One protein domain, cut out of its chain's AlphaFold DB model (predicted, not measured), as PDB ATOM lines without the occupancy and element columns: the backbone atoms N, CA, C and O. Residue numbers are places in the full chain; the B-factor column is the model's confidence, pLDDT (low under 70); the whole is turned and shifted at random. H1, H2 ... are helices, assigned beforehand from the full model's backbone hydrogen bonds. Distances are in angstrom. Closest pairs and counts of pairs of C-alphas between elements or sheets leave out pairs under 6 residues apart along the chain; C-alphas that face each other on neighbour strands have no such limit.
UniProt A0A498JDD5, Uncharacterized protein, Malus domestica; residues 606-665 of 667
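This is residues 606 to 665 of the 667 residues of an uncharacterized protein of Malus domestica (UniProt A0A498JDD5). The printed part is an open, angular U around an empty middle: the long helix H1 makes one arm, H2 the base at a corner with it, and a loop leads back through H3 to the small H4 in the other arm. It prints 60 residues with four named helices, H1 to H4 in chain order, and no named strand; the class is all helix. It is only just loose, close to extended, with a radius of gyration of the C-alphas of 15.4 A and spans of 36 by 32 by 20 A.

H1, residues 606 to 624, and H2, residues 627 to 639, meet only through their tight link. H3, residues 651 to 658, is apart from H1 and H2. H4, residues 662 to 665, is apart from H1, H2 and H3. Every O i to N i+4 pair is within hydrogen-bond range in H1, H2 and H3; H4 is too short for such a pair.

H1 begins at C-alpha 606 (48.285, 18.569, 155.627) and measures 27.0 A; H2 measures 18.0 A, H3 10.3 A and H4 5.0 A, ending at C-alpha 665 (64.063, 21.358, 169.363).

The C-alphas farthest apart, Gln 628 and Asp 664, are 38.5 A apart. The printed part has no cut. The H2 to H3 link is long, with 11 residues. pLDDT is under 70 at residues 606 to 608, 642 and 644 to 665.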
ATOM      1  N   ARG A 606      48.460  17.636 156.753       62.34
ATOM      2  CA  ARG A 606      48.285  18.569 155.627       62.34
ATOM      3  C   ARG A 606      49.565  19.348 155.349       62.34
ATOM      4  O   ARG A 606      49.992  19.426 154.198       62.34
ATOM      5  N   ALA A 607      50.205  19.872 156.395       59.78
ATOM      6  CA  ALA A 607      51.501  20.539 156.280       59.78
ATOM      7  C   ALA A 607      52.589  19.571 155.781       59.78
ATOM      8  O   ALA A 607      53.361  19.915 154.886       59.78
ATOM      9  N   THR A 608      52.595  18.336 156.293       69.56
ATOM     10  CA  THR A 608      53.522  17.280 155.858       69.56
ATOM     11  C   THR A 608      53.310  16.908 154.384       69.56
ATOM     12  O   THR A 608      54.278  16.849 153.628       69.56
ATOM     13  N   THR A 609      52.063  16.748 153.919       74.88
ATOM     14  CA  THR A 609      51.755  16.521 152.494       74.88
ATOM     15  C   THR A 609      52.194  17.697 151.615       74.88
ATOM     16  O   THR A 609      52.808  17.474 150.572       74.88
ATOM     17  N   LEU A 610      51.940  18.947 152.019       77.56
ATOM     18  CA  LEU A 610      52.390  20.134 151.276       77.56
ATOM     19  C   LEU A 610      53.922  20.222 151.182       77.56
ATOM     20  O   LEU A 610      54.455  20.551 150.125       77.56
ATOM     21  N   TYR A 611      54.640  19.879 152.252       75.88
ATOM     22  CA  TYR A 611      56.102  19.858 152.237       75.88
ATOM     23  C   TYR A 611      56.661  18.721 151.364       75.88
ATOM     24  O   TYR A 611      57.544  18.958 150.541       75.88
ATOM     25  N   ILE A 612      56.114  17.505 151.467       81.31
ATOM     26  CA  ILE A 612      56.543  16.354 150.652       81.31
ATOM     27  C   ILE A 612      56.267  16.594 149.162       81.31
ATOM     28  O   ILE A 612      57.140  16.344 148.331       81.31
ATOM     29  N   THR A 613      55.090  17.120 148.810       85.50
ATOM     30  CA  THR A 613      54.764  17.478 147.417       85.50
ATOM     31  C   THR A 613      55.674  18.588 146.887       85.50
ATOM     32  O   THR A 613      56.173  18.463 145.769       85.50
ATOM     33  N   PHE A 614      55.989  19.613 147.688       86.81
ATOM     34  CA  PHE A 614      56.990  20.624 147.331       86.81
ATOM     35  C   PHE A 614      58.378  20.009 147.084       86.81
ATOM     36  O   PHE A 614      58.993  20.297 146.059       86.81
ATOM     37  N   CYS A 615      58.859  19.129 147.968       83.06
ATOM     38  CA  CYS A 615      60.139  18.437 147.790       83.06
ATOM     39  C   CYS A 615      60.163  17.560 146.529       83.06
ATOM     40  O   CYS A 615      61.170  17.543 145.824       83.06
ATOM     41  N   LEU A 616      59.063  16.871 146.214       89.12
ATOM     42  CA  LEU A 616      58.937  16.039 145.017       89.12
ATOM     43  C   LEU A 616      58.944  16.885 143.734       89.12
ATOM     44  O   LEU A 616      59.672  16.567 142.798       89.12
ATOM     45  N   VAL A 617      58.209  18.003 143.707       89.00
ATOM     46  CA  VAL A 617      58.244  18.959 142.585       89.00
ATOM     47  C   VAL A 617      59.641  19.564 142.428       89.00
ATOM     48  O   VAL A 617      60.158  19.614 141.314       89.00
ATOM     49  N   ALA A 618      60.292  19.965 143.524       85.19
ATOM     50  CA  ALA A 618      61.654  20.490 143.489       85.19
ATOM     51  C   ALA A 618      62.662  19.455 142.959       85.19
ATOM     52  O   ALA A 618      63.513  19.804 142.145       85.19
ATOM     53  N   ALA A 619      62.543  18.183 143.355       86.44
ATOM     54  CA  ALA A 619      63.385  17.102 142.845       86.44
ATOM     55  C   ALA A 619      63.185  16.868 141.337       86.44
ATOM     56  O   ALA A 619      64.169  16.747 140.612       86.44
ATOM     57  N   ILE A 620      61.937  16.872 140.847       89.56
ATOM     58  CA  ILE A 620      61.637  16.762 139.408       89.56
ATOM     59  C   ILE A 620      62.230  17.948 138.638       89.56
ATOM     60  O   ILE A 620      62.882  17.743 137.616       89.56
ATOM     61  N   VAL A 621      62.054  19.178 139.132       85.50
ATOM     62  CA  VAL A 621      62.627  20.374 138.498       85.50
ATOM     63  C   VAL A 621      64.150  20.262 138.429       85.50
ATOM     64  O   VAL A 621      64.699  20.372 137.340       85.50
ATOM     65  N   LEU A 622      64.823  19.962 139.545       83.88
ATOM     66  CA  LEU A 622      66.283  19.819 139.597       83.88
ATOM     67  C   LEU A 622      66.819  18.671 138.725       83.88
ATOM     68  O   LEU A 622      67.944  18.766 138.242       83.88
ATOM     69  N   TYR A 623      66.037  17.608 138.514       86.31
ATOM     70  CA  TYR A 623      66.392  16.495 137.629       86.31
ATOM     71  C   TYR A 623      66.262  16.860 136.141       86.31
ATOM     72  O   TYR A 623      67.104  16.473 135.335       86.31
ATOM     73  N   VAL A 624      65.222  17.615 135.771       89.62
ATOM     74  CA  VAL A 624      64.948  18.001 134.375       89.62
ATOM     75  C   VAL A 624      65.764  19.225 133.939       89.62
ATOM     76  O   VAL A 624      66.125  19.333 132.767       89.62
ATOM     77  N   THR A 625      66.084  20.157 134.842       86.38
ATOM     78  CA  THR A 625      66.890  21.342 134.509       86.38
ATOM     79  C   THR A 625      68.391  21.038 134.557       86.38
ATOM     80  O   THR A 625      68.895  20.690 135.628       86.38
ATOM     81  N   PRO A 626      69.160  21.260 133.472       88.00
ATOM     82  CA  PRO A 626      70.614  21.138 133.517       88.00
ATOM     83  C   PRO A 626      71.226  22.094 134.546       88.00
ATOM     84  O   PRO A 626      70.846  23.265 134.618       88.00
ATOM     85  N   PHE A 627      72.231  21.631 135.294       80.81
ATOM     86  CA  PHE A 627      72.880  22.405 136.363       80.81
ATOM     87  C   PHE A 627      73.373  23.793 135.907       80.81
ATOM     88  O   PHE A 627      73.264  24.769 136.644       80.81
ATOM     89  N   GLN A 628      73.831  23.911 134.656       80.81
ATOM     90  CA  GLN A 628      74.237  25.184 134.048       80.81
ATOM     91  C   GLN A 628      73.108  26.231 134.027       80.81
ATOM     92  O   GLN A 628      73.365  27.407 134.273       80.81
ATOM     93  N   VAL A 629      71.856  25.817 133.797       85.56
ATOM     94  CA  VAL A 629      70.685  26.713 133.793       85.56
ATOM     95  C   VAL A 629      70.367  27.188 135.212       85.56
ATOM     96  O   VAL A 629      70.079  28.367 135.412       85.56
ATOM     97  N   LEU A 630      70.491  26.309 136.211       82.00
ATOM     98  CA  LEU A 630      70.320  26.665 137.625       82.00
ATOM     99  C   LEU A 630      71.383  27.670 138.090       82.00
ATOM    100  O   LEU A 630      71.049  28.656 138.747       82.00
ATOM    101  N   VAL A 631      72.648  27.465 137.704       83.94
ATOM    102  CA  VAL A 631      73.748  28.402 137.989       83.94
ATOM    103  C   VAL A 631      73.529  29.743 137.284       83.94
ATOM    104  O   VAL A 631      73.722  30.786 137.906       83.94
ATOM    105  N   LEU A 632      73.069  29.746 136.030       87.19
ATOM    106  CA  LEU A 632      72.787  30.974 135.281       87.19
ATOM    107  C   LEU A 632      71.622  31.771 135.898       87.19
ATOM    108  O   LEU A 632      71.756  32.971 136.130       87.19
ATOM    109  N   LEU A 633      70.510  31.111 136.238       84.06
ATOM    110  CA  LEU A 633      69.368  31.741 136.913       84.06
ATOM    111  C   LEU A 633      69.737  32.248 138.317       84.06
ATOM    112  O   LEU A 633      69.371  33.368 138.682       84.06
ATOM    113  N   GLY A 634      70.507  31.471 139.084       82.06
ATOM    114  CA  GLY A 634      71.046  31.887 140.381       82.06
ATOM    115  C   GLY A 634      71.993  33.086 140.266       82.06
ATOM    116  O   GLY A 634      71.894  34.030 141.051       82.06
ATOM    117  N   GLY A 635      72.851  33.099 139.244       82.62
ATOM    118  CA  GLY A 635      73.742  34.210 138.914       82.62
ATOM    119  C   GLY A 635      72.978  35.489 138.574       82.62
ATOM    120  O   GLY A 635      73.236  36.526 139.179       82.62
ATOM    121  N   ILE A 636      71.978  35.411 137.691       84.12
ATOM    122  CA  ILE A 636      71.091  36.538 137.345       84.12
ATOM    123  C   ILE A 636      70.344  37.048 138.591       84.12
ATOM    124  O   ILE A 636      70.248  38.257 138.809       84.12
ATOM    125  N   TYR A 637      69.867  36.147 139.455       80.88
ATOM    126  CA  TYR A 637      69.194  36.506 140.705       80.88
ATOM    127  C   TYR A 637      70.124  37.218 141.705       80.88
ATOM    128  O   TYR A 637      69.713  38.191 142.340       80.88
ATOM    129  N   LEU A 638      71.382  36.781 141.835       76.69
ATOM    130  CA  LEU A 638      72.393  37.413 142.696       76.69
ATOM    131  C   LEU A 638      72.862  38.768 142.138       76.69
ATOM    132  O   LEU A 638      72.932  39.761 142.870       76.69
ATOM    133  N   MET A 639      73.108  38.832 140.827       80.25
ATOM    134  CA  MET A 639      73.491  40.042 140.091       80.25
ATOM    135  C   MET A 639      72.338  41.053 139.947       80.25
ATOM    136  O   MET A 639      72.567  42.167 139.478       80.25
ATOM    137  N   ARG A 640      71.106  40.717 140.372       81.31
ATOM    138  CA  ARG A 640      69.943  41.608 140.232       81.31
ATOM    139  C   ARG A 640      70.207  42.980 140.858       81.31
ATOM    140  O   ARG A 640      70.654  43.093 142.010       81.31
ATOM    141  N   HIS A 641      69.868  44.016 140.094       78.56
ATOM    142  CA  HIS A 641      70.122  45.411 140.436       78.56
ATOM    143  C   HIS A 641      69.535  45.783 141.818       78.56
ATOM    144  O   HIS A 641      68.422  45.348 142.131       78.56
ATOM    145  N   PRO A 642      70.209  46.616 142.644       69.75
ATOM    146  CA  PRO A 642      69.773  46.928 144.009       69.75
ATOM    147  C   PRO A 642      68.327  47.424 144.151       69.75
ATOM    148  O   PRO A 642      67.684  47.102 145.143       69.75
ATOM    149  N   ARG A 643      67.768  48.111 143.142       70.19
ATOM    150  CA  ARG A 643      66.344  48.524 143.134       70.19
ATOM    151  C   ARG A 643      65.348  47.350 143.199       70.19
ATOM    152  O   ARG A 643      64.238  47.547 143.673       70.19
ATOM    153  N   PHE A 644      65.734  46.145 142.770       66.38
ATOM    154  CA  PHE A 644      64.916  44.922 142.857       66.38
ATOM    155  C   PHE A 644      65.252  44.057 144.086       66.38
ATOM    156  O   PHE A 644      64.693  42.976 144.274       66.38
ATOM    157  N   ARG A 645      66.167  44.513 144.951       68.94
ATOM    158  CA  ARG A 645      66.421  43.901 146.259       68.94
ATOM    159  C   ARG A 645      65.457  44.538 147.262       68.94
ATOM    160  O   ARG A 645      65.765  45.558 147.867       68.94
ATOM    161  N   GLY A 646      64.265  43.951 147.397       62.16
ATOM    162  CA  GLY A 646      63.266  44.404 148.369       62.16
ATOM    163  C   GLY A 646      63.846  44.486 149.787       62.16
ATOM    164  O   GLY A 646      64.620  43.618 150.189       62.16
ATOM    165  N   LYS A 647      63.466  45.523 150.548       59.09
ATOM    166  CA  LYS A 647      63.980  45.780 151.911       59.09
ATOM    167  C   LYS A 647      63.568  44.723 152.950       59.09
ATOM    168  O   LYS A 647      64.106  44.720 154.049       59.09
ATOM    169  N   MET A 648      62.622  43.844 152.616       54.06
ATOM    170  CA  MET A 648      62.174  42.741 153.470       54.06
ATOM    171  C   MET A 648      62.665  41.393 152.915       54.06
ATOM    172  O   MET A 648      62.727  41.231 151.693       54.06
ATOM    173  N   PRO A 649      62.977  40.402 153.776       59.06
ATOM    174  CA  PRO A 649      63.257  39.043 153.323       59.06
ATOM    175  C   PRO A 649      62.056  38.477 152.552       59.06
ATOM    176  O   PRO A 649      60.904  38.742 152.904       59.06
ATOM    177  N   SER A 650      62.326  37.680 151.512       59.59
ATOM    178  CA  SER A 650      61.279  37.024 150.719       59.59
ATOM    179  C   SER A 650      60.377  36.166 151.608       59.59
ATOM    180  O   SER A 650      60.831  35.659 152.632       59.59
ATOM    181  N   ALA A 651      59.111  35.974 151.223       53.97
ATOM    182  CA  ALA A 651      58.141  35.239 152.043       53.97
ATOM    183  C   ALA A 651      58.651  33.868 152.556       53.97
ATOM    184  O   ALA A 651      58.457  33.611 153.742       53.97
ATOM    185  N   PRO A 652      59.395  33.048 151.777       53.47
ATOM    186  CA  PRO A 652      60.020  31.831 152.300       53.47
ATOM    187  C   PRO A 652      61.077  32.106 153.378       53.47
ATOM    188  O   PRO A 652      61.059  31.471 154.421       53.47
ATOM    189  N   ILE A 653      61.977  33.077 153.181       58.78
ATOM    190  CA  ILE A 653      63.012  33.429 154.174       58.78
ATOM    191  C   ILE A 653      62.373  34.026 155.437       58.78
ATOM    192  O   ILE A 653      62.830  33.763 156.543       58.78
ATOM    193  N   ASN A 654      61.304  34.809 155.284       55.31
ATOM    194  CA  ASN A 654      60.536  35.373 156.392       55.31
ATOM    195  C   ASN A 654      59.794  34.262 157.160       55.31
ATOM    196  O   ASN A 654      59.793  34.277 158.383       55.31
ATOM    197  N   PHE A 655      59.254  33.254 156.466       59.19
ATOM    198  CA  PHE A 655      58.685  32.046 157.072       59.19
ATOM    199  C   PHE A 655      59.749  31.224 157.817       59.19
ATOM    200  O   PHE A 655      59.587  30.975 159.005       59.19
ATOM    201  N   PHE A 656      60.883  30.893 157.186       53.34
ATOM    202  CA  PHE A 656      61.974  30.145 157.828       53.34
ATOM    203  C   PHE A 656      62.616  30.884 159.015       53.34
ATOM    204  O   PHE A 656      63.060  30.228 159.947       53.34
ATOM    205  N   ARG A 657      62.635  32.226 159.023       52.09
ATOM    206  CA  ARG A 657      63.058  33.038 160.185       52.09
ATOM    207  C   ARG A 657      61.996  33.165 161.285       52.09
ATOM    208  O   ARG A 657      62.331  33.615 162.372       52.09
ATOM    209  N   ARG A 658      60.735  32.826 160.998       50.47
ATOM    210  CA  ARG A 658      59.621  32.775 161.964       50.47
ATOM    211  C   ARG A 658      59.366  31.369 162.504       50.47
ATOM    212  O   ARG A 658      58.580  31.222 163.433       50.47
ATOM    213  N   LEU A 659      59.997  30.343 161.930       47.41
ATOM    214  CA  LEU A 659      60.104  29.050 162.595       47.41
ATOM    215  C   LEU A 659      60.989  29.226 163.840       47.41
ATOM    216  O   LEU A 659      61.991  29.942 163.754       47.41
ATOM    217  N   PRO A 660      60.641  28.599 164.978       41.56
ATOM    218  CA  PRO A 660      61.434  28.705 166.196       41.56
ATOM    219  C   PRO A 660      62.872  28.237 165.949       41.56
ATOM    220  O   PRO A 660      63.123  27.296 165.185       41.56
ATOM    221  N   ALA A 661      63.826  28.909 166.592       39.88
ATOM    222  CA  ALA A 661      65.225  28.523 166.521       39.88
ATOM    223  C   ALA A 661      65.408  27.099 167.076       39.88
ATOM    224  O   ALA A 661      64.713  26.676 167.996       39.88
ATOM    225  N   ARG A 662      66.373  26.342 166.533       41.44
ATOM    226  CA  ARG A 662      66.624  24.932 166.913       41.44
ATOM    227  C   ARG A 662      67.021  24.708 168.382       41.44
ATOM    228  O   ARG A 662      67.132  23.558 168.796       41.44
ATOM    229  N   THR A 663      67.199  25.771 169.165       40.53
ATOM    230  CA  THR A 663      67.221  25.727 170.635       40.53
ATOM    231  C   THR A 663      65.957  25.079 171.205       40.53
ATOM    232  O   THR A 663      66.056  24.267 172.119       40.53
ATOM    233  N   ASP A 664      64.797  25.323 170.590       40.03
ATOM    234  CA  ASP A 664      63.496  24.812 171.042       40.03
ATOM    235  C   ASP A 664      63.247  23.351 170.614       40.03
ATOM    236  O   ASP A 664      62.237  22.756 170.981       40.03
ATOM    237  N   SER A 665      64.153  22.752 169.828       34.50
ATOM    238  CA  SER A 665      64.063  21.358 169.363       34.50
ATOM    239  C   SER A 665      65.188  20.458 169.892       34.50
ATOM    240  O   SER A 665      65.457  19.409 169.305       34.50
TER     241      SER A 665